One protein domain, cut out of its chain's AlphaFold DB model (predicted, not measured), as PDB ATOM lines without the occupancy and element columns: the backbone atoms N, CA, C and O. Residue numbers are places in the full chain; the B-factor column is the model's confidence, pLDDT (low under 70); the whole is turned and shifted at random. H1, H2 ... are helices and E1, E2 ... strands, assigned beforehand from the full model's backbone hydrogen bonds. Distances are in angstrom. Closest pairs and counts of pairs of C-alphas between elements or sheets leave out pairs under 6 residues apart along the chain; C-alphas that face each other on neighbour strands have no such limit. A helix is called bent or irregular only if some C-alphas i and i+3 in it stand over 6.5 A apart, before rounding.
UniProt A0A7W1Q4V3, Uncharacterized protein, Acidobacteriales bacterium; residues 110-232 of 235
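Overview. This is residues 110 to 232 of the 235 residues of an uncharacterized protein of Acidobacteriales bacterium (UniProt A0A7W1Q4V3). A strongly twisted sheet of five strands forms the core, with the two long helices H1 and H3 crossing each other over one face and the short helix H5 over the opposite face. Two more short helices, H4 and H6, graze the sheet, H4 at its E2 edge, and the long E4 to E5 loop, residues 202 to 213, reaches to one end of the domain. The printed part has 123 residues with six named helices and five named strands, along the chain H1 H2 E1 H3 E2 H4 E3 H5 E4 E5 H6. The sheet is mixed, in the order E2 E1 E3 E5 E4, and the class is mixed, helices and strands. The whole is compact, with a radius of gyration of the C-alphas of 13.1 A and spans of 37 by 31 by 26 A.

Arrangement. H1, residues 112 to 124, is on the sheet at a height of 9.3 A, over E5, residues 214 to 220, and slantwise to the strands at 40 degrees to E5 on the local plane. H2, residues 128 to 131, is close to H1 but not clearly touching, the closest C-alphas being those of Tyr 123 and Arg 131, 6.5 A apart. E1, residues 134 to 138, H3, residues 141 to 154, and E2, residues 159 to 161, form a strand-helix-strand unit, two parallel neighbour strands with a helix between them along the chain, and its crossover is right-handed. H3 touches H1 at a steep tilt of 59 degrees, the same way, with the closest C-alphas, those of Val 116 and Ile 147, 5.8 A apart. H3 is on the sheet at a height of 9.0 A, over E2 and E1. Across E2 and E1, N 160 and O 136 are within hydrogen-bond range at 2.8 A. H4, residues 164 to 169, only grazes the sheet with its residues 166 to 169. E3, residues 178 to 182, is parallel to E1, with N 137 and O 180 2.9 A apart. E3, H5, residues 186 to 192, and E4, residues 193 to 201, form a split strand-helix-strand unit, its two strands running the same way with E5 between them in the sheet, and its crossover is right-handed. H5 is on the sheet at a height of 8.4 A, over E5, and H1 and H5 lie on opposite faces. E5 is antiparallel to E3, with N 181 and O 216 2.8 A apart, and forms a hairpin with E4, with N 217 and O 197 2.9 A apart. H6, residues 224 to 227, only grazes the sheet. In H1 every O i to N i+4 pair is within hydrogen-bond range; in H3 it is 7 of 10, in H5 2 of 3 and in H4 0 of 2, with 3 of 3 O i to N i+3 pairs in range, while H2 and H6 are too short for an i+4 pair.

Along the chain. H1 begins at C-alpha 112, (-1.165, 32.814, 20.547), and is 18.0 A long. H3 is 19.6 A long and only just irregular, with C-alphas 149 and 152 6.9 A apart. E4, the longest strand by residues, is 18.9 A long and E5 17.7 A. H6 ends at C-alpha 227, (-11.149, 35.392, 45.438).

Size, cuts and confidence. The two C-alphas farthest apart are those of Trp 206 and Gln 222, 36.9 A. The printed part has no cut, and the link from E4 to E5 is long, with 12 residues. Mean pLDDT of the printed part is 96.5, and no printed residue is under 70.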
ATOM      1  N   PHE A 110      -2.713  36.668  16.394       92.94
ATOM      2  CA  PHE A 110      -1.254  36.579  16.337       92.94
ATOM      3  C   PHE A 110      -0.645  36.391  17.728       92.94
ATOM      4  O   PHE A 110      -1.166  36.888  18.716       92.94
ATOM      5  N   GLY A 111       0.485  35.684  17.803       94.31
ATOM      6  CA  GLY A 111       1.221  35.450  19.051       94.31
ATOM      7  C   GLY A 111       0.681  34.312  19.921       94.31
ATOM      8  O   GLY A 111       1.420  33.768  20.738       94.31
ATOM      9  N   TRP A 112      -0.568  33.877  19.733       95.62
ATOM     10  CA  TRP A 112      -1.165  32.814  20.547       95.62
ATOM     11  C   TRP A 112      -0.391  31.483  20.525       95.62
ATOM     12  O   TRP A 112      -0.182  30.918  21.600       95.62
ATOM     13  N   PRO A 113       0.076  30.946  19.376       96.56
ATOM     14  CA  PRO A 113       0.881  29.724  19.381       96.56
ATOM     15  C   PRO A 113       2.174  29.854  20.198       96.56
ATOM     16  O   PRO A 113       2.509  28.940  20.957       96.56
ATOM     17  N   GLU A 114       2.876  30.979  20.070       97.06
ATOM     18  CA  GLU A 114       4.117  31.286  20.781       97.06
ATOM     19  C   GLU A 114       3.861  31.480  22.280       97.06
ATOM     20  O   GLU A 114       4.577  30.912  23.104       97.06
ATOM     21  N   MET A 115       2.809  32.220  22.640       97.62
ATOM     22  CA  MET A 115       2.360  32.428  24.018       97.62
ATOM     23  C   MET A 115       2.060  31.092  24.704       97.62
ATOM     24  O   MET A 115       2.586  30.801  25.780       97.62
ATOM     25  N   VAL A 116       1.265  30.233  24.063       98.31
ATOM     26  CA  VAL A 116       0.900  28.918  24.607       98.31
ATOM     27  C   VAL A 116       2.135  28.027  24.746       98.31
ATOM     28  O   VAL A 116       2.264  27.313  25.740       98.31
ATOM     29  N   GLN A 117       3.078  28.089  23.801       98.19
ATOM     30  CA  GLN A 117       4.339  27.355  23.903       98.19
ATOM     31  C   GLN A 117       5.219  27.864  25.057       98.19
ATOM     32  O   GLN A 117       5.856  27.056  25.739       98.19
ATOM     33  N   GLN A 118       5.253  29.174  25.309       98.25
ATOM     34  CA  GLN A 118       5.952  29.749  26.461       98.25
ATOM     35  C   GLN A 118       5.320  29.282  27.777       98.25
ATOM     36  O   GLN A 118       6.041  28.824  28.665       98.25
ATOM     37  N   VAL A 119       3.986  29.310  27.886       98.56
ATOM     38  CA  VAL A 119       3.264  28.793  29.062       98.56
ATOM     39  C   VAL A 119       3.536  27.302  29.265       98.56
ATOM     40  O   VAL A 119       3.856  26.899  30.381       98.56
ATOM     41  N   ALA A 120       3.489  26.494  28.203       98.62
ATOM     42  CA  ALA A 120       3.848  25.075  28.253       98.62
ATOM     43  C   ALA A 120       5.278  24.859  28.757       98.62
ATOM     44  O   ALA A 120       5.498  24.053  29.654       98.62
ATOM     45  N   SER A 121       6.234  25.635  28.248       98.50
ATOM     46  CA  SER A 121       7.637  25.545  28.662       98.50
ATOM     47  C   SER A 121       7.821  25.875  30.148       98.50
ATOM     48  O   SER A 121       8.595  25.211  30.833       98.50
ATOM     49  N   VAL A 122       7.094  26.873  30.665       98.31
ATOM     50  CA  VAL A 122       7.075  27.199  32.100       98.31
ATOM     51  C   VAL A 122       6.443  26.065  32.905       98.31
ATOM     52  O   VAL A 122       7.006  25.656  33.917       98.31
ATOM     53  N   TYR A 123       5.296  25.553  32.459       98.44
ATOM     54  CA  TYR A 123       4.542  24.507  33.149       98.44
ATOM     55  C   TYR A 123       5.321  23.186  33.228       98.44
ATOM     56  O   TYR A 123       5.343  22.545  34.276       98.44
ATOM     57  N   ASP A 124       6.015  22.805  32.156       98.00
ATOM     58  CA  ASP A 124       6.825  21.585  32.088       98.00
ATOM     59  C   ASP A 124       8.154  21.677  32.842       98.00
ATOM     60  O   ASP A 124       8.718  20.649  33.215       98.00
ATOM     61  N   ALA A 125       8.651  22.890  33.100       98.06
ATOM     62  CA  ALA A 125       9.839  23.105  33.921       98.06
ATOM     63  C   ALA A 125       9.571  22.940  35.431       98.06
ATOM     64  O   ALA A 125      10.523  22.861  36.212       98.06
ATOM     65  N   LEU A 126       8.303  22.901  35.854       98.12
ATOM     66  CA  LEU A 126       7.918  22.655  37.245       98.12
ATOM     67  C   LEU A 126       8.170  21.193  37.632       98.12
ATOM     68  O   LEU A 126       8.028  20.278  36.816       98.12
ATOM     69  N   SER A 127       8.485  20.950  38.907       97.94
ATOM     70  CA  SER A 127       8.523  19.577  39.418       97.94
ATOM     71  C   SER A 127       7.136  18.918  39.304       97.94
ATOM     72  O   SER A 127       6.119  19.619  39.306       97.94
ATOM     73  N   PRO A 128       7.038  17.575  39.237       97.12
ATOM     74  CA  PRO A 128       5.744  16.896  39.151       97.12
ATOM     75  C   PRO A 128       4.750  17.310  40.247       97.12
ATOM     76  O   PRO A 128       3.565  17.474  39.959       97.12
ATOM     77  N   ASP A 129       5.241  17.539  41.469       96.94
ATOM     78  CA  ASP A 129       4.424  17.942  42.618       96.94
ATOM     79  C   ASP A 129       3.933  19.393  42.520       96.94
ATOM     80  O   ASP A 129       2.796  19.683  42.897       96.94
ATOM     81  N   GLU A 130       4.764  20.313  42.021       97.44
ATOM     82  CA  GLU A 130       4.365  21.705  41.767       97.44
ATOM     83  C   GLU A 130       3.377  21.781  40.608       97.44
ATOM     84  O   GLU A 130       2.336  22.433  40.713       97.44
ATOM     85  N   ARG A 131       3.664  21.060  39.521       97.44
ATOM     86  CA  ARG A 131       2.826  21.016  38.325       97.44
ATOM     87  C   ARG A 131       1.417  20.520  38.648       97.44
ATOM     88  O   ARG A 131       0.448  21.127  38.208       97.44
ATOM     89  N   ALA A 132       1.287  19.498  39.496       96.50
ATOM     90  CA  ALA A 132      -0.009  18.970  39.936       96.50
ATOM     91  C   ALA A 132      -0.871  19.977  40.728       96.50
ATOM     92  O   ALA A 132      -2.083  19.788  40.832       96.50
ATOM     93  N   ARG A 133      -0.269  21.033  41.291       97.50
ATOM     94  CA  ARG A 133      -0.964  22.103  42.031       97.50
ATOM     95  C   ARG A 133      -0.947  23.451  41.306       97.50
ATOM     96  O   ARG A 133      -1.325  24.457  41.903       97.50
ATOM     97  N   THR A 134      -0.524  23.477  40.042       98.50
ATOM     98  CA  THR A 134      -0.422  24.703  39.248       98.50
ATOM     99  C   THR A 134      -1.559  24.794  38.235       98.50
ATOM    100  O   THR A 134      -1.774  23.880  37.446       98.50
ATOM    101  N   GLY A 135      -2.293  25.904  38.253       98.31
ATOM    102  CA  GLY A 135      -3.304  26.249  37.253       98.31
ATOM    103  C   GLY A 135      -2.819  27.331  36.290       98.31
ATOM    104  O   GLY A 135      -1.731  27.885  36.449       98.31
ATOM    105  N   ILE A 136      -3.651  27.671  35.308       98.62
ATOM    106  CA  ILE A 136      -3.420  28.799  34.397       98.62
ATOM    107  C   ILE A 136      -4.557  29.799  34.603       98.62
ATOM    108  O   ILE A 136      -5.725  29.433  34.481       98.62
ATOM    109  N   LEU A 137      -4.225  31.042  34.948       98.25
ATOM    110  CA  LEU A 137      -5.185  32.115  35.204       98.25
ATOM    111  C   LEU A 137      -4.933  33.272  34.233       98.25
ATOM    112  O   LEU A 137      -3.863  33.873  34.224       98.25
ATOM    113  N   THR A 138      -5.928  33.599  33.423       97.44
ATOM    114  CA  THR A 138      -5.815  34.591  32.347       97.44
ATOM    115  C   THR A 138      -6.739  35.774  32.610       97.44
ATOM    116  O   THR A 138      -7.903  35.601  32.985       97.44
ATOM    117  N   GLY A 139      -6.224  36.983  32.404       95.38
ATOM    118  CA  GLY A 139      -7.004  38.219  32.443       95.38
ATOM    119  C   GLY A 139      -7.784  38.475  31.155       95.38
ATOM    120  O   GLY A 139      -8.549  39.422  31.094       95.38
ATOM    121  N   ASN A 140      -7.629  37.653  30.114       93.62
ATOM    122  CA  ASN A 140      -8.320  37.839  28.844       93.62
ATOM    123  C   ASN A 140      -8.911  36.523  28.321       93.62
ATOM    124  O   ASN A 140      -8.248  35.488  28.333       93.62
ATOM    125  N   TYR A 141     -10.165  36.556  27.848       94.44
ATOM    126  CA  TYR A 141     -10.850  35.359  27.352       94.44
ATOM    127  C   TYR A 141     -10.263  34.830  26.030       94.44
ATOM    128  O   TYR A 141     -10.412  33.645  25.741       94.44
ATOM    129  N   GLY A 142      -9.626  35.683  25.224       93.81
ATOM    130  CA  GLY A 142      -8.885  35.308  24.020       93.81
ATOM    131  C   GLY A 142      -7.678  34.446  24.370       93.81
ATOM    132  O   GLY A 142      -7.546  33.340  23.854       93.81
ATOM    133  N   GLU A 143      -6.877  34.872  25.347       95.31
ATOM    134  CA  GLU A 143      -5.742  34.086  25.844       95.31
ATOM    135  C   GLU A 143      -6.179  32.800  26.551       95.31
ATOM    136  O   GLU A 143      -5.564  31.748  26.364       95.31
ATOM    137  N   ALA A 144      -7.271  32.855  27.321       97.25
ATOM    138  CA  ALA A 144      -7.896  31.667  27.902       97.25
ATOM    139  C   ALA A 144      -8.283  30.661  26.805       97.25
ATOM    140  O   ALA A 144      -7.928  29.484  26.872       97.25
ATOM    141  N   GLY A 145      -8.943  31.156  25.753       96.75
ATOM    142  CA  GLY A 145      -9.330  30.377  24.583       96.75
ATOM    143  C   GLY A 145      -8.136  29.812  23.824       96.75
ATOM    144  O   GLY A 145      -8.178  28.661  23.395       96.75
ATOM    145  N   ALA A 146      -7.050  30.573  23.698       96.81
ATOM    146  CA  ALA A 146      -5.813  30.113  23.081       96.81
ATOM    147  C   ALA A 146      -5.187  28.949  23.862       96.81
ATOM    148  O   ALA A 146      -4.799  27.948  23.255       96.81
ATOM    149  N   ILE A 147      -5.132  29.041  25.195       98.12
ATOM    150  CA  ILE A 147      -4.653  27.954  26.061       98.12
ATOM    151  C   ILE A 147      -5.551  26.725  25.926       98.12
ATOM    152  O   ILE A 147      -5.040  25.634  25.686       98.12
ATOM    153  N   ASP A 148      -6.872  26.881  26.004       97.75
ATOM    154  CA  ASP A 148      -7.802  25.750  25.913       97.75
ATOM    155  C   ASP A 148      -7.785  25.076  24.530       97.75
ATOM    156  O   ASP A 148      -7.946  23.859  24.425       97.75
ATOM    157  N   LEU A 149      -7.567  25.848  23.462       97.75
ATOM    158  CA  LEU A 149      -7.535  25.349  22.088       97.75
ATOM    159  C   LEU A 149      -6.186  24.716  21.717       97.75
ATOM    160  O   LEU A 149      -6.151  23.659  21.081       97.75
ATOM    161  N   LEU A 150      -5.071  25.366  22.062       98.25
ATOM    162  CA  LEU A 150      -3.728  24.992  21.603       98.25
ATOM    163  C   LEU A 150      -2.906  24.268  22.674       98.25
ATOM    164  O   LEU A 150      -1.981  23.535  22.326       98.25
ATOM    165  N   GLY A 151      -3.224  24.462  23.952       98.31
ATOM    166  CA  GLY A 151      -2.541  23.878  25.105       98.31
ATOM    167  C   GLY A 151      -2.670  22.359  25.264       98.31
ATOM    168  O   GLY A 151      -1.688  21.753  25.704       98.31
ATOM    169  N   PRO A 152      -3.772  21.690  24.855       98.50
ATOM    170  CA  PRO A 152      -3.902  20.239  25.012       98.50
ATOM    171  C   PRO A 152      -2.776  19.431  24.358       98.50
ATOM    172  O   PRO A 152      -2.363  18.406  24.899       98.50
ATOM    173  N   LYS A 153      -2.209  19.904  23.237       98.00
ATOM    174  CA  LYS A 153      -1.075  19.233  22.570       98.00
ATOM    175  C   LYS A 153       0.219  19.249  23.400       98.00
ATOM    176  O   LYS A 153       1.120  18.466  23.119       98.00
ATOM    177  N   TYR A 154       0.299  20.133  24.396       98.12
ATOM    178  CA  TYR A 154       1.393  20.240  25.362       98.12
ATOM    179  C   TYR A 154       1.024  19.664  26.741       98.12
ATOM    180  O   TYR A 154       1.831  19.721  27.658       98.12
ATOM    181  N   GLY A 155      -0.186  19.121  26.918       97.56
ATOM    182  CA  GLY A 155      -0.641  18.613  28.217       97.56
ATOM    183  C   GLY A 155      -0.951  19.701  29.250       97.56
ATOM    184  O   GLY A 155      -0.954  19.413  30.448       97.56
ATOM    185  N   LEU A 156      -1.208  20.937  28.808       98.38
ATOM    186  CA  LEU A 156      -1.637  22.014  29.699       98.38
ATOM    187  C   LEU A 156      -3.041  21.740  30.274       98.38
ATOM    188  O   LEU A 156      -3.892  21.192  29.565       98.38
ATOM    189  N   PRO A 157      -3.310  22.132  31.536       97.25
ATOM    190  CA  PRO A 157      -4.664  22.147  32.075       97.25
ATOM    191  C   PRO A 157      -5.499  23.238  31.393       97.25
ATOM    192  O   PRO A 157      -4.957  24.154  30.772       97.25
ATOM    193  N   GLN A 158      -6.822  23.158  31.542       97.06
ATOM    194  CA  GLN A 158      -7.713  24.219  31.067       97.06
ATOM    195  C   GLN A 158      -7.419  25.539  31.788       97.06
ATOM    196  O   GLN A 158      -7.108  25.559  32.985       97.06
ATOM    197  N   ALA A 159      -7.530  26.643  31.056       97.88
ATOM    198  CA  ALA A 159      -7.378  27.973  31.611       97.88
ATOM    199  C   ALA A 159      -8.604  28.373  32.439       97.88
ATOM    200  O   ALA A 159      -9.750  28.015  32.160       97.88
ATOM    201  N   MET A 160      -8.357  29.182  33.461       98.12
ATOM    202  CA  MET A 160      -9.378  29.907  34.205       98.12
ATOM    203  C   MET A 160      -9.301  31.381  33.809       98.12
ATOM    204  O   MET A 160      -8.211  31.932  33.655       98.12
ATOM    205  N   SER A 161     -10.452  32.032  33.660       97.69
ATOM    206  CA  SER A 161     -10.517  33.475  33.424       97.69
ATOM    207  C   SER A 161     -11.751  34.073  34.073       97.69
ATOM    208  O   SER A 161     -12.834  33.490  34.031       97.69
ATOM    209  N   GLY A 162     -11.586  35.257  34.654       96.75
ATOM    210  CA  GLY A 162     -12.705  36.060  35.127       96.75
ATOM    211  C   GLY A 162     -13.295  36.989  34.059       96.75
ATOM    212  O   GLY A 162     -14.230  37.735  34.359       96.75
ATOM    213  N   HIS A 163     -12.781  36.942  32.824       96.38
ATOM    214  CA  HIS A 163     -13.212  37.810  31.733       96.38
ATOM    215  C   HIS A 163     -14.444  37.246  30.999       96.38
ATOM    216  O   HIS A 163     -14.460  36.094  30.561       96.38
ATOM    217  N   GLN A 164     -15.477  38.070  30.795       95.00
ATOM    218  CA  GLN A 164     -16.683  37.722  30.027       95.00
ATOM    219  C   GLN A 164     -17.334  36.398  30.486       95.00
ATOM    220  O   GLN A 164     -17.511  36.139  31.675       95.00
ATOM    221  N   THR A 165     -17.738  35.554  29.533       95.12
ATOM    222  CA  THR A 165     -18.443  34.294  29.774       95.12
ATOM    223  C   THR A 165     -17.587  33.263  30.509       95.12
ATOM    224  O   THR A 165     -18.154  32.446  31.234       95.12
ATOM    225  N   TYR A 166     -16.251  33.322  30.394       96.62
ATOM    226  CA  TYR A 166     -15.350  32.407  31.108       96.62
ATOM    227  C   TYR A 166     -15.566  32.464  32.627       96.62
ATOM    228  O   TYR A 166     -15.485  31.432  33.291       96.62
ATOM    229  N   TYR A 167     -15.952  33.630  33.166       97.19
ATOM    230  CA  TYR A 167     -16.272  33.795  34.585       97.19
ATOM    231  C   TYR A 167     -17.276  32.750  35.099       97.19
ATOM    232  O   TYR A 167     -17.141  32.228  36.209       97.19
ATOM    233  N   PHE A 168     -18.289  32.428  34.288       96.38
ATOM    234  CA  PHE A 168     -19.357  31.505  34.672       96.38
ATOM    235  C   PHE A 168     -18.915  30.037  34.696       96.38
ATOM    236  O   PHE A 168     -19.618  29.212  35.275       96.38
ATOM    237  N   TRP A 169     -17.763  29.702  34.107       94.94
ATOM    238  CA  TRP A 169     -17.163  28.367  34.212       94.94
ATOM    239  C   TRP A 169     -16.398  28.166  35.526       94.94
ATOM    240  O   TRP A 169     -16.118  27.031  35.915       94.94
ATOM    241  N   GLY A 170     -16.143  29.250  36.265       95.38
ATOM    242  CA  GLY A 170     -15.553  29.192  37.597       95.38
ATOM    243  C   GLY A 170     -14.106  28.704  37.598       95.38
ATOM    244  O   GLY A 170     -13.406  28.715  36.588       95.38
ATOM    245  N   THR A 171     -13.668  28.206  38.755       95.31
ATOM    246  CA  THR A 171     -12.334  27.611  38.920       95.31
ATOM    247  C   THR A 171     -12.261  26.153  38.462       95.31
ATOM    248  O   THR A 171     -11.229  25.515  38.637       95.31
ATOM    249  N   GLN A 172     -13.354  25.585  37.938       90.94
ATOM    250  CA  GLN A 172     -13.411  24.206  37.427       90.94
ATOM    251  C   GLN A 172     -12.901  23.143  38.426       90.94
ATOM    252  O   GLN A 172     -12.320  22.129  38.050       90.94
ATOM    253  N   GLY A 173     -13.112  23.374  39.729       91.56
ATOM    254  CA  GLY A 173     -12.656  22.468  40.789       91.56
ATOM    255  C   GLY A 173     -11.163  22.566  41.122       91.56
ATOM    256  O   GLY A 173     -10.667  21.734  41.876       91.56
ATOM    257  N   PHE A 174     -10.451  23.573  40.609       96.62
ATOM    258  CA  PHE A 174      -9.053  23.834  40.942       96.62
ATOM    259  C   PHE A 174      -8.868  24.088  42.447       96.62
ATOM    260  O   PHE A 174      -9.484  24.990  43.024       96.62
ATOM    261  N   THR A 175      -7.999  23.291  43.072       95.88
ATOM    262  CA  THR A 175      -7.646  23.348  44.504       95.88
ATOM    263  C   THR A 175      -6.163  23.634  44.745       95.88
ATOM    264  O   THR A 175      -5.713  23.608  45.890       95.88
ATOM    265  N   GLY A 176      -5.402  23.883  43.677       96.25
ATOM    266  CA  GLY A 176      -3.982  24.189  43.758       96.25
ATOM    267  C   GLY A 176      -3.695  25.556  44.381       96.25
ATOM    268  O   GLY A 176      -4.570  26.413  44.514       96.25
ATOM    269  N   ASP A 177      -2.436  25.744  44.759       97.19
ATOM    270  CA  ASP A 177      -1.912  26.944  45.412       97.19
ATOM    271  C   ASP A 177      -1.048  27.799  44.476       97.19
ATOM    272  O   ASP A 177      -0.549  28.846  44.885       97.19
ATOM    273  N   GLN A 178      -0.878  27.385  43.217       98.00
ATOM    274  CA  GLN A 178      -0.031  28.061  42.238       98.00
ATOM    275  C   GLN A 178      -0.780  28.352  40.945       98.00
ATOM    276  O   GLN A 178      -1.550  27.528  40.459       98.00
ATOM    277  N   VAL A 179      -0.532  29.512  40.346       98.38
ATOM    278  CA  VAL A 179      -1.063  29.849  39.022       98.38
ATOM    279  C   VAL A 179       0.005  30.496  38.150       98.38
ATOM    280  O   VAL A 179       0.735  31.386  38.594       98.38
ATOM    281  N   ILE A 180       0.080  30.057  36.895       98.69
ATOM    282  CA  ILE A 180       0.731  30.805  35.819       98.69
ATOM    283  C   ILE A 180      -0.277  31.853  35.354       98.69
ATOM    284  O   ILE A 180      -1.397  31.512  34.976       98.69
ATOM    285  N   THR A 181       0.102  33.122  35.430       98.19
ATOM    286  CA  THR A 181      -0.797  34.254  35.199       98.19
ATOM    287  C   THR A 181      -0.452  35.007  33.920       98.19
ATOM    288  O   THR A 181       0.725  35.265  33.658       98.19
ATOM    289  N   LEU A 182      -1.488  35.361  33.157       97.25
ATOM    290  CA  LEU A 182      -1.427  36.163  31.931       97.25
ATOM    291  C   LEU A 182      -2.311  37.407  32.104       97.25
ATOM    292  O   LEU A 182      -3.398  37.309  32.671       97.25
ATOM    293  N   GLN A 183      -1.835  38.578  31.679       94.00
ATOM    294  CA  GLN A 183      -2.431  39.910  31.911       94.00
ATOM    295  C   GLN A 183      -2.605  40.349  33.378       94.00
ATOM    296  O   GLN A 183      -3.281  41.340  33.668       94.00
ATOM    297  N   TYR A 184      -1.932  39.699  34.329       94.88
ATOM    298  CA  TYR A 184      -1.917  40.148  35.724       94.88
ATOM    299  C   TYR A 184      -0.643  40.934  36.048       94.88
ATOM    300  O   TYR A 184       0.464  40.408  36.040       94.88
ATOM    301  N   GLY A 185      -0.802  42.218  36.382       93.62
ATOM    302  CA  GLY A 185       0.322  43.092  36.727       93.62
ATOM    303  C   GLY A 185       0.799  42.969  38.190       93.62
ATOM    304  O   GLY A 185       0.000  42.640  39.077       93.62
ATOM    305  N   PRO A 186       2.054  43.364  38.503       95.38
ATOM    306  CA  PRO A 186       2.652  43.259  39.845       95.38
ATOM    307  C   PRO A 186       1.820  43.878  40.977       95.38
ATOM    308  O   PRO A 186       1.779  43.362  42.095       95.38
ATOM    309  N   ARG A 187       1.104  44.977  40.695       95.44
ATOM    310  CA  ARG A 187       0.244  45.655  41.679       95.44
ATOM    311  C   ARG A 187      -0.904  44.767  42.161       95.44
ATOM    312  O   ARG A 187      -1.278  44.853  43.329       95.44
ATOM    313  N   TYR A 188      -1.497  43.981  41.267       95.31
ATOM    314  CA  TYR A 188      -2.564  43.053  41.627       95.31
ATOM    315  C   TYR A 188      -1.987  41.764  42.212       95.31
ATOM    316  O   TYR A 188      -2.438  41.331  43.271       95.31
ATOM    317  N   LEU A 189      -0.924  41.227  41.605       97.38
ATOM    318  CA  LEU A 189      -0.238  40.031  42.102       97.38
ATOM    319  C   LEU A 189       0.252  40.202  43.548       97.38
ATOM    320  O   LEU A 189       0.053  39.312  44.362       97.38
ATOM    321  N   GLY A 190       0.762  41.374  43.939       97.25
ATOM    322  CA  GLY A 190       1.142  41.640  45.336       97.25
ATOM    323  C   GLY A 190      -0.017  41.564  46.344       97.25
ATOM    324  O   GLY A 190       0.206  41.369  47.544       97.25
ATOM    325  N   LYS A 191      -1.268  41.688  45.885       96.38
ATOM    326  CA  LYS A 191      -2.454  41.507  46.732       96.38
ATOM    327  C   LYS A 191      -2.790  40.031  46.908       96.38
ATOM    328  O   LYS A 191      -3.009  39.627  48.047       96.38
ATOM    329  N   ILE A 192      -2.787  39.256  45.822       96.88
ATOM    330  CA  ILE A 192      -3.308  37.880  45.795       96.88
ATOM    331  C   ILE A 192      -2.246  36.781  45.959       96.88
ATOM    332  O   ILE A 192      -2.606  35.657  46.298       96.88
ATOM    333  N   CYS A 193      -0.959  37.095  45.768       97.94
ATOM    334  CA  CYS A 193       0.149  36.141  45.846       97.94
ATOM    335  C   CYS A 193       1.033  36.400  47.074       97.94
ATOM    336  O   CYS A 193       1.420  37.549  47.311       97.94
ATOM    337  N   ASP A 194       1.394  35.358  47.825       97.44
ATOM    338  CA  ASP A 194       2.437  35.432  48.863       97.44
ATOM    339  C   ASP A 194       3.805  35.686  48.227       97.44
ATOM    340  O   ASP A 194       4.579  36.527  48.683       97.44
ATOM    341  N   GLN A 195       4.061  35.002  47.112       96.88
ATOM    342  CA  GLN A 195       5.233  35.189  46.275       96.88
ATOM    343  C   GLN A 195       4.818  35.131  44.807       96.88
ATOM    344  O   GLN A 195       4.007  34.295  44.412       96.88
ATOM    345  N   TYR A 196       5.399  35.999  43.985       98.00
ATOM    346  CA  TYR A 196       5.297  35.901  42.536       98.00
ATOM    347  C   TYR A 196       6.636  36.246  41.890       98.00
ATOM    348  O   TYR A 196       7.425  37.018  42.441       98.00
ATOM    349  N   ARG A 197       6.899  35.659  40.724       97.81
ATOM    350  CA  ARG A 197       8.079  35.962  39.909       97.81
ATOM    351  C   ARG A 197       7.716  35.962  38.437       97.81
ATOM    352  O   ARG A 197       6.893  35.157  38.008       97.81
ATOM    353  N   GLU A 198       8.341  36.853  37.682       98.19
ATOM    354  CA  GLU A 198       8.277  36.816  36.225       98.19
ATOM    355  C   GLU A 198       8.996  35.552  35.734       98.19
ATOM    356  O   GLU A 198      10.091  35.228  36.206       98.19
ATOM    357  N   VAL A 199       8.349  34.800  34.847       98.06
ATOM    358  CA  VAL A 199       8.849  33.517  34.322       98.06
ATOM    359  C   VAL A 199       9.005  33.520  32.806       98.06
ATOM    360  O   VAL A 199       9.794  32.737  32.284       98.06
ATOM    361  N   ALA A 200       8.295  34.405  32.112       97.12
ATOM    362  CA  ALA A 200       8.431  34.639  30.682       97.12
ATOM    363  C   ALA A 200       7.884  36.029  30.330       97.12
ATOM    364  O   ALA A 200       7.243  36.678  31.153       97.12
ATOM    365  N   ASN A 201       8.110  36.467  29.095       95.62
ATOM    366  CA  ASN A 201       7.532  37.688  28.550       95.62
ATOM    367  C   ASN A 201       7.062  37.413  27.119       95.62
ATOM    368  O   ASN A 201       7.874  37.031  26.267       95.62
ATOM    369  N   HIS A 202       5.759  37.556  26.880       95.56
ATOM    370  CA  HIS A 202       5.168  37.345  25.568       95.56
ATOM    371  C   HIS A 202       5.262  38.621  24.732       95.56
ATOM    372  O   HIS A 202       4.989  39.723  25.211       95.56
ATOM    373  N   PHE A 203       5.658  38.470  23.469       95.44
ATOM    374  CA  PHE A 203       5.653  39.562  22.511       95.44
ATOM    375  C   PHE A 203       5.429  39.041  21.094       95.44
ATOM    376  O   PHE A 203       6.148  38.151  20.634       95.44
ATOM    377  N   HIS A 204       4.501  39.667  20.379       95.12
ATOM    378  CA  HIS A 204       4.332  39.512  18.946       95.12
ATOM    379  C   HIS A 204       4.009  40.868  18.303       95.12
ATOM    380  O   HIS A 204       3.099  41.578  18.732       95.12
ATOM    381  N   GLU A 205       4.742  41.240  17.251       93.69
ATOM    382  CA  GLU A 205       4.640  42.577  16.637       93.69
ATOM    383  C   GLU A 205       3.281  42.835  15.957       93.69
ATOM    384  O   GLU A 205       2.784  43.960  15.945       93.69
ATOM    385  N   TRP A 206       2.673  41.772  15.422       93.12
ATOM    386  CA  TRP A 206       1.362  41.803  14.764       93.12
ATOM    387  C   TRP A 206       0.196  41.506  15.710       93.12
ATOM    388  O   TRP A 206      -0.957  41.623  15.300       93.12
ATOM    389  N   GLY A 207       0.502  41.097  16.947       90.56
ATOM    390  CA  GLY A 207      -0.491  40.808  17.975       90.56
ATOM    391  C   GLY A 207      -1.018  42.078  18.630       90.56
ATOM    392  O   GLY A 207      -0.546  43.194  18.379       90.56
ATOM    393  N   MET A 208      -2.009  41.906  19.490       89.62
ATOM    394  CA  MET A 208      -2.543  43.008  20.278       89.62
ATOM    395  C   MET A 208      -1.527  43.460  21.321       89.62
ATOM    396  O   MET A 208      -0.972  42.649  22.059       89.62
ATOM    397  N   ALA A 209      -1.306  44.771  21.439       89.31
ATOM    398  CA  ALA A 209      -0.338  45.284  22.406       89.31
ATOM    399  C   ALA A 209      -0.698  44.948  23.864       89.31
ATOM    400  O   ALA A 209       0.201  44.868  24.694       89.31
ATOM    401  N   GLU A 210      -1.979  44.745  24.184       88.31
ATOM    402  CA  GLU A 210      -2.418  44.315  25.520       88.31
ATOM    403  C   GLU A 210      -2.056  42.854  25.842       88.31
ATOM    404  O   GLU A 210      -1.825  42.514  27.001       88.31
ATOM    405  N   GLU A 211      -1.908  42.008  24.820       91.56
ATOM    406  CA  GLU A 211      -1.462  40.618  24.964       91.56
ATOM    407  C   GLU A 211       0.072  40.517  25.057       91.56
ATOM    408  O   GLU A 211       0.604  39.510  25.511       91.56
ATOM    409  N   ASN A 212       0.807  41.589  24.744       93.50
ATOM    410  CA  ASN A 212       2.260  41.651  24.912       93.50
ATOM    411  C   ASN A 212       2.639  41.996  26.363       93.50
ATOM    412  O   ASN A 212       2.816  43.168  26.711       93.50
ATOM    413  N   HIS A 213       2.769  40.984  27.221       93.50
ATOM    414  CA  HIS A 213       3.066  41.183  28.638       93.50
ATOM    415  C   HIS A 213       3.897  40.063  29.279       93.50
ATOM    416  O   HIS A 213       4.050  38.950  28.775       93.50
ATOM    417  N   ALA A 214       4.403  40.385  30.470       96.94
ATOM    418  CA  ALA A 214       5.094  39.457  31.348       96.94
ATOM    419  C   ALA A 214       4.142  38.386  31.905       96.94
ATOM    420  O   ALA A 214       3.071  38.696  32.427       96.94
ATOM    421  N   ILE A 215       4.582  37.134  31.848       98.31
ATOM    422  CA  ILE A 215       3.924  35.968  32.435       98.31
ATOM    423  C   ILE A 215       4.546  35.734  33.810       98.31
ATOM    424  O   ILE A 215       5.774  35.669  33.943       98.31
ATOM    425  N   TYR A 216       3.711  35.568  34.833       98.62
ATOM    426  CA  TYR A 216       4.177  35.361  36.207       98.62
ATOM    427  C   TYR A 216       3.737  34.012  36.756       98.62
ATOM    428  O   TYR A 216       2.597  33.604  36.554       98.62
ATOM    429  N   LEU A 217       4.610  33.372  37.530       98.50
ATOM    430  CA  LEU A 217       4.223  32.291  38.432       98.50
ATOM    431  C   LEU A 217       3.899  32.899  39.797       98.50
ATOM    432  O   LEU A 217       4.735  33.595  40.377       98.50
ATOM    433  N   CYS A 218       2.690  32.650  40.287       98.25
ATOM    434  CA  CYS A 218       2.142  33.201  41.522       98.25
ATOM    435  C   CYS A 218       1.770  32.073  42.488       98.25
ATOM    436  O   CYS A 218       1.016  31.176  42.120       98.25
ATOM    437  N   HIS A 219       2.251  32.158  43.729       98.19
ATOM    438  CA  HIS A 219       1.788  31.346  44.854       98.19
ATOM    439  C   HIS A 219       0.664  32.096  45.568       98.19
ATOM    440  O   HIS A 219       0.904  33.158  46.144       98.19
ATOM    441  N   LEU A 220      -0.557  31.578  45.497       98.00
ATOM    442  CA  LEU A 220      -1.764  32.223  46.003       98.00
ATOM    443  C   LEU A 220      -1.788  32.255  47.539       98.00
ATOM    444  O   LEU A 220      -1.543  31.241  48.185       98.00
ATOM    445  N   LYS A 221      -2.180  33.396  48.126       97.81
ATOM    446  CA  LYS A 221      -2.358  33.546  49.592       97.81
ATOM    447  C   LYS A 221      -3.532  32.742  50.145       97.81
ATOM    448  O   LYS A 221      -3.606  32.439  51.331       97.81
ATOM    449  N   GLN A 222      -4.514  32.491  49.289       96.94
ATOM    450  CA  GLN A 222      -5.747  31.787  49.609       96.94
ATOM    451  C   GLN A 222      -6.248  31.061  48.358       96.94
ATOM    452  O   GLN A 222      -5.882  31.460  47.251       96.94
ATOM    453  N   PRO A 223      -7.091  30.022  48.497       97.06
ATOM    454  CA  PRO A 223      -7.630  29.309  47.345       97.06
ATOM    455  C   PRO A 223      -8.261  30.269  46.333       97.06
ATOM    456  O   PRO A 223      -8.976  31.194  46.723       97.06
ATOM    457  N   LEU A 224      -8.047  30.026  45.035       97.12
ATOM    458  CA  LEU A 224      -8.576  30.889  43.970       97.12
ATOM    459  C   LEU A 224     -10.102  31.059  44.066       97.12
ATOM    460  O   LEU A 224     -10.627  32.139  43.813       97.12
ATOM    461  N   SER A 225     -10.812  30.016  44.507       96.62
ATOM    462  CA  SER A 225     -12.261  30.050  44.735       96.62
ATOM    463  C   SER A 225     -12.693  31.097  45.768       96.62
ATOM    464  O   SER A 225     -13.786  31.644  45.651       96.62
ATOM    465  N   ALA A 226     -11.841  31.426  46.744       96.81
ATOM    466  CA  ALA A 226     -12.123  32.437  47.762       96.81
ATOM    467  C   ALA A 226     -11.997  33.878  47.237       96.81
ATOM    468  O   ALA A 226     -12.529  34.791  47.861       96.81
ATOM    469  N   ILE A 227     -11.298  34.089  46.116       95.81
ATOM    470  CA  ILE A 227     -11.149  35.392  45.438       95.81
ATOM    471  C   ILE A 227     -11.814  35.412  44.056       95.81
ATOM    472  O   ILE A 227     -11.502  36.279  43.239       95.81
ATOM    473  N   TRP A 228     -12.685  34.447  43.747       97.00
ATOM    474  CA  TRP A 228     -13.202  34.295  42.387       97.00
ATOM    475  C   TRP A 228     -14.068  35.478  41.947       97.00
ATOM    476  O   TRP A 228     -13.900  35.973  40.838       97.00
ATOM    477  N   GLU A 229     -14.928  35.988  42.833       95.88
ATOM    478  CA  GLU A 229     -15.750  37.180  42.560       95.88
ATOM    479  C   GLU A 229     -14.890  38.406  42.203       95.88
ATOM    480  O   GLU A 229     -15.263  39.187  41.328       95.88
ATOM    481  N   ASP A 230     -13.695  38.530  42.795       93.94
ATOM    482  CA  ASP A 230     -12.754  39.619  42.502       93.94
ATOM    483  C   ASP A 230     -12.098  39.488  41.119       93.94
ATOM    484  O   ASP A 230     -11.496  40.450  40.639       93.94
ATOM    485  N   GLN A 231     -12.188  38.315  40.480       95.12
ATOM    486  CA  GLN A 231     -11.695  38.113  39.116       95.12
ATOM    487  C   GLN A 231     -12.683  38.617  38.066       95.12
ATOM    488  O   GLN A 231     -12.308  38.728  36.909       95.12
ATOM    489  N   LYS A 232     -13.944  38.900  38.412       96.31
ATOM    490  CA  LYS A 232     -14.976  39.197  37.415       96.31
ATOM    491  C   LYS A 232     -14.748  40.541  36.720       96.31
ATOM    492  O   LYS A 232     -14.832  41.594  37.356       96.31
TER     493      LYS A 232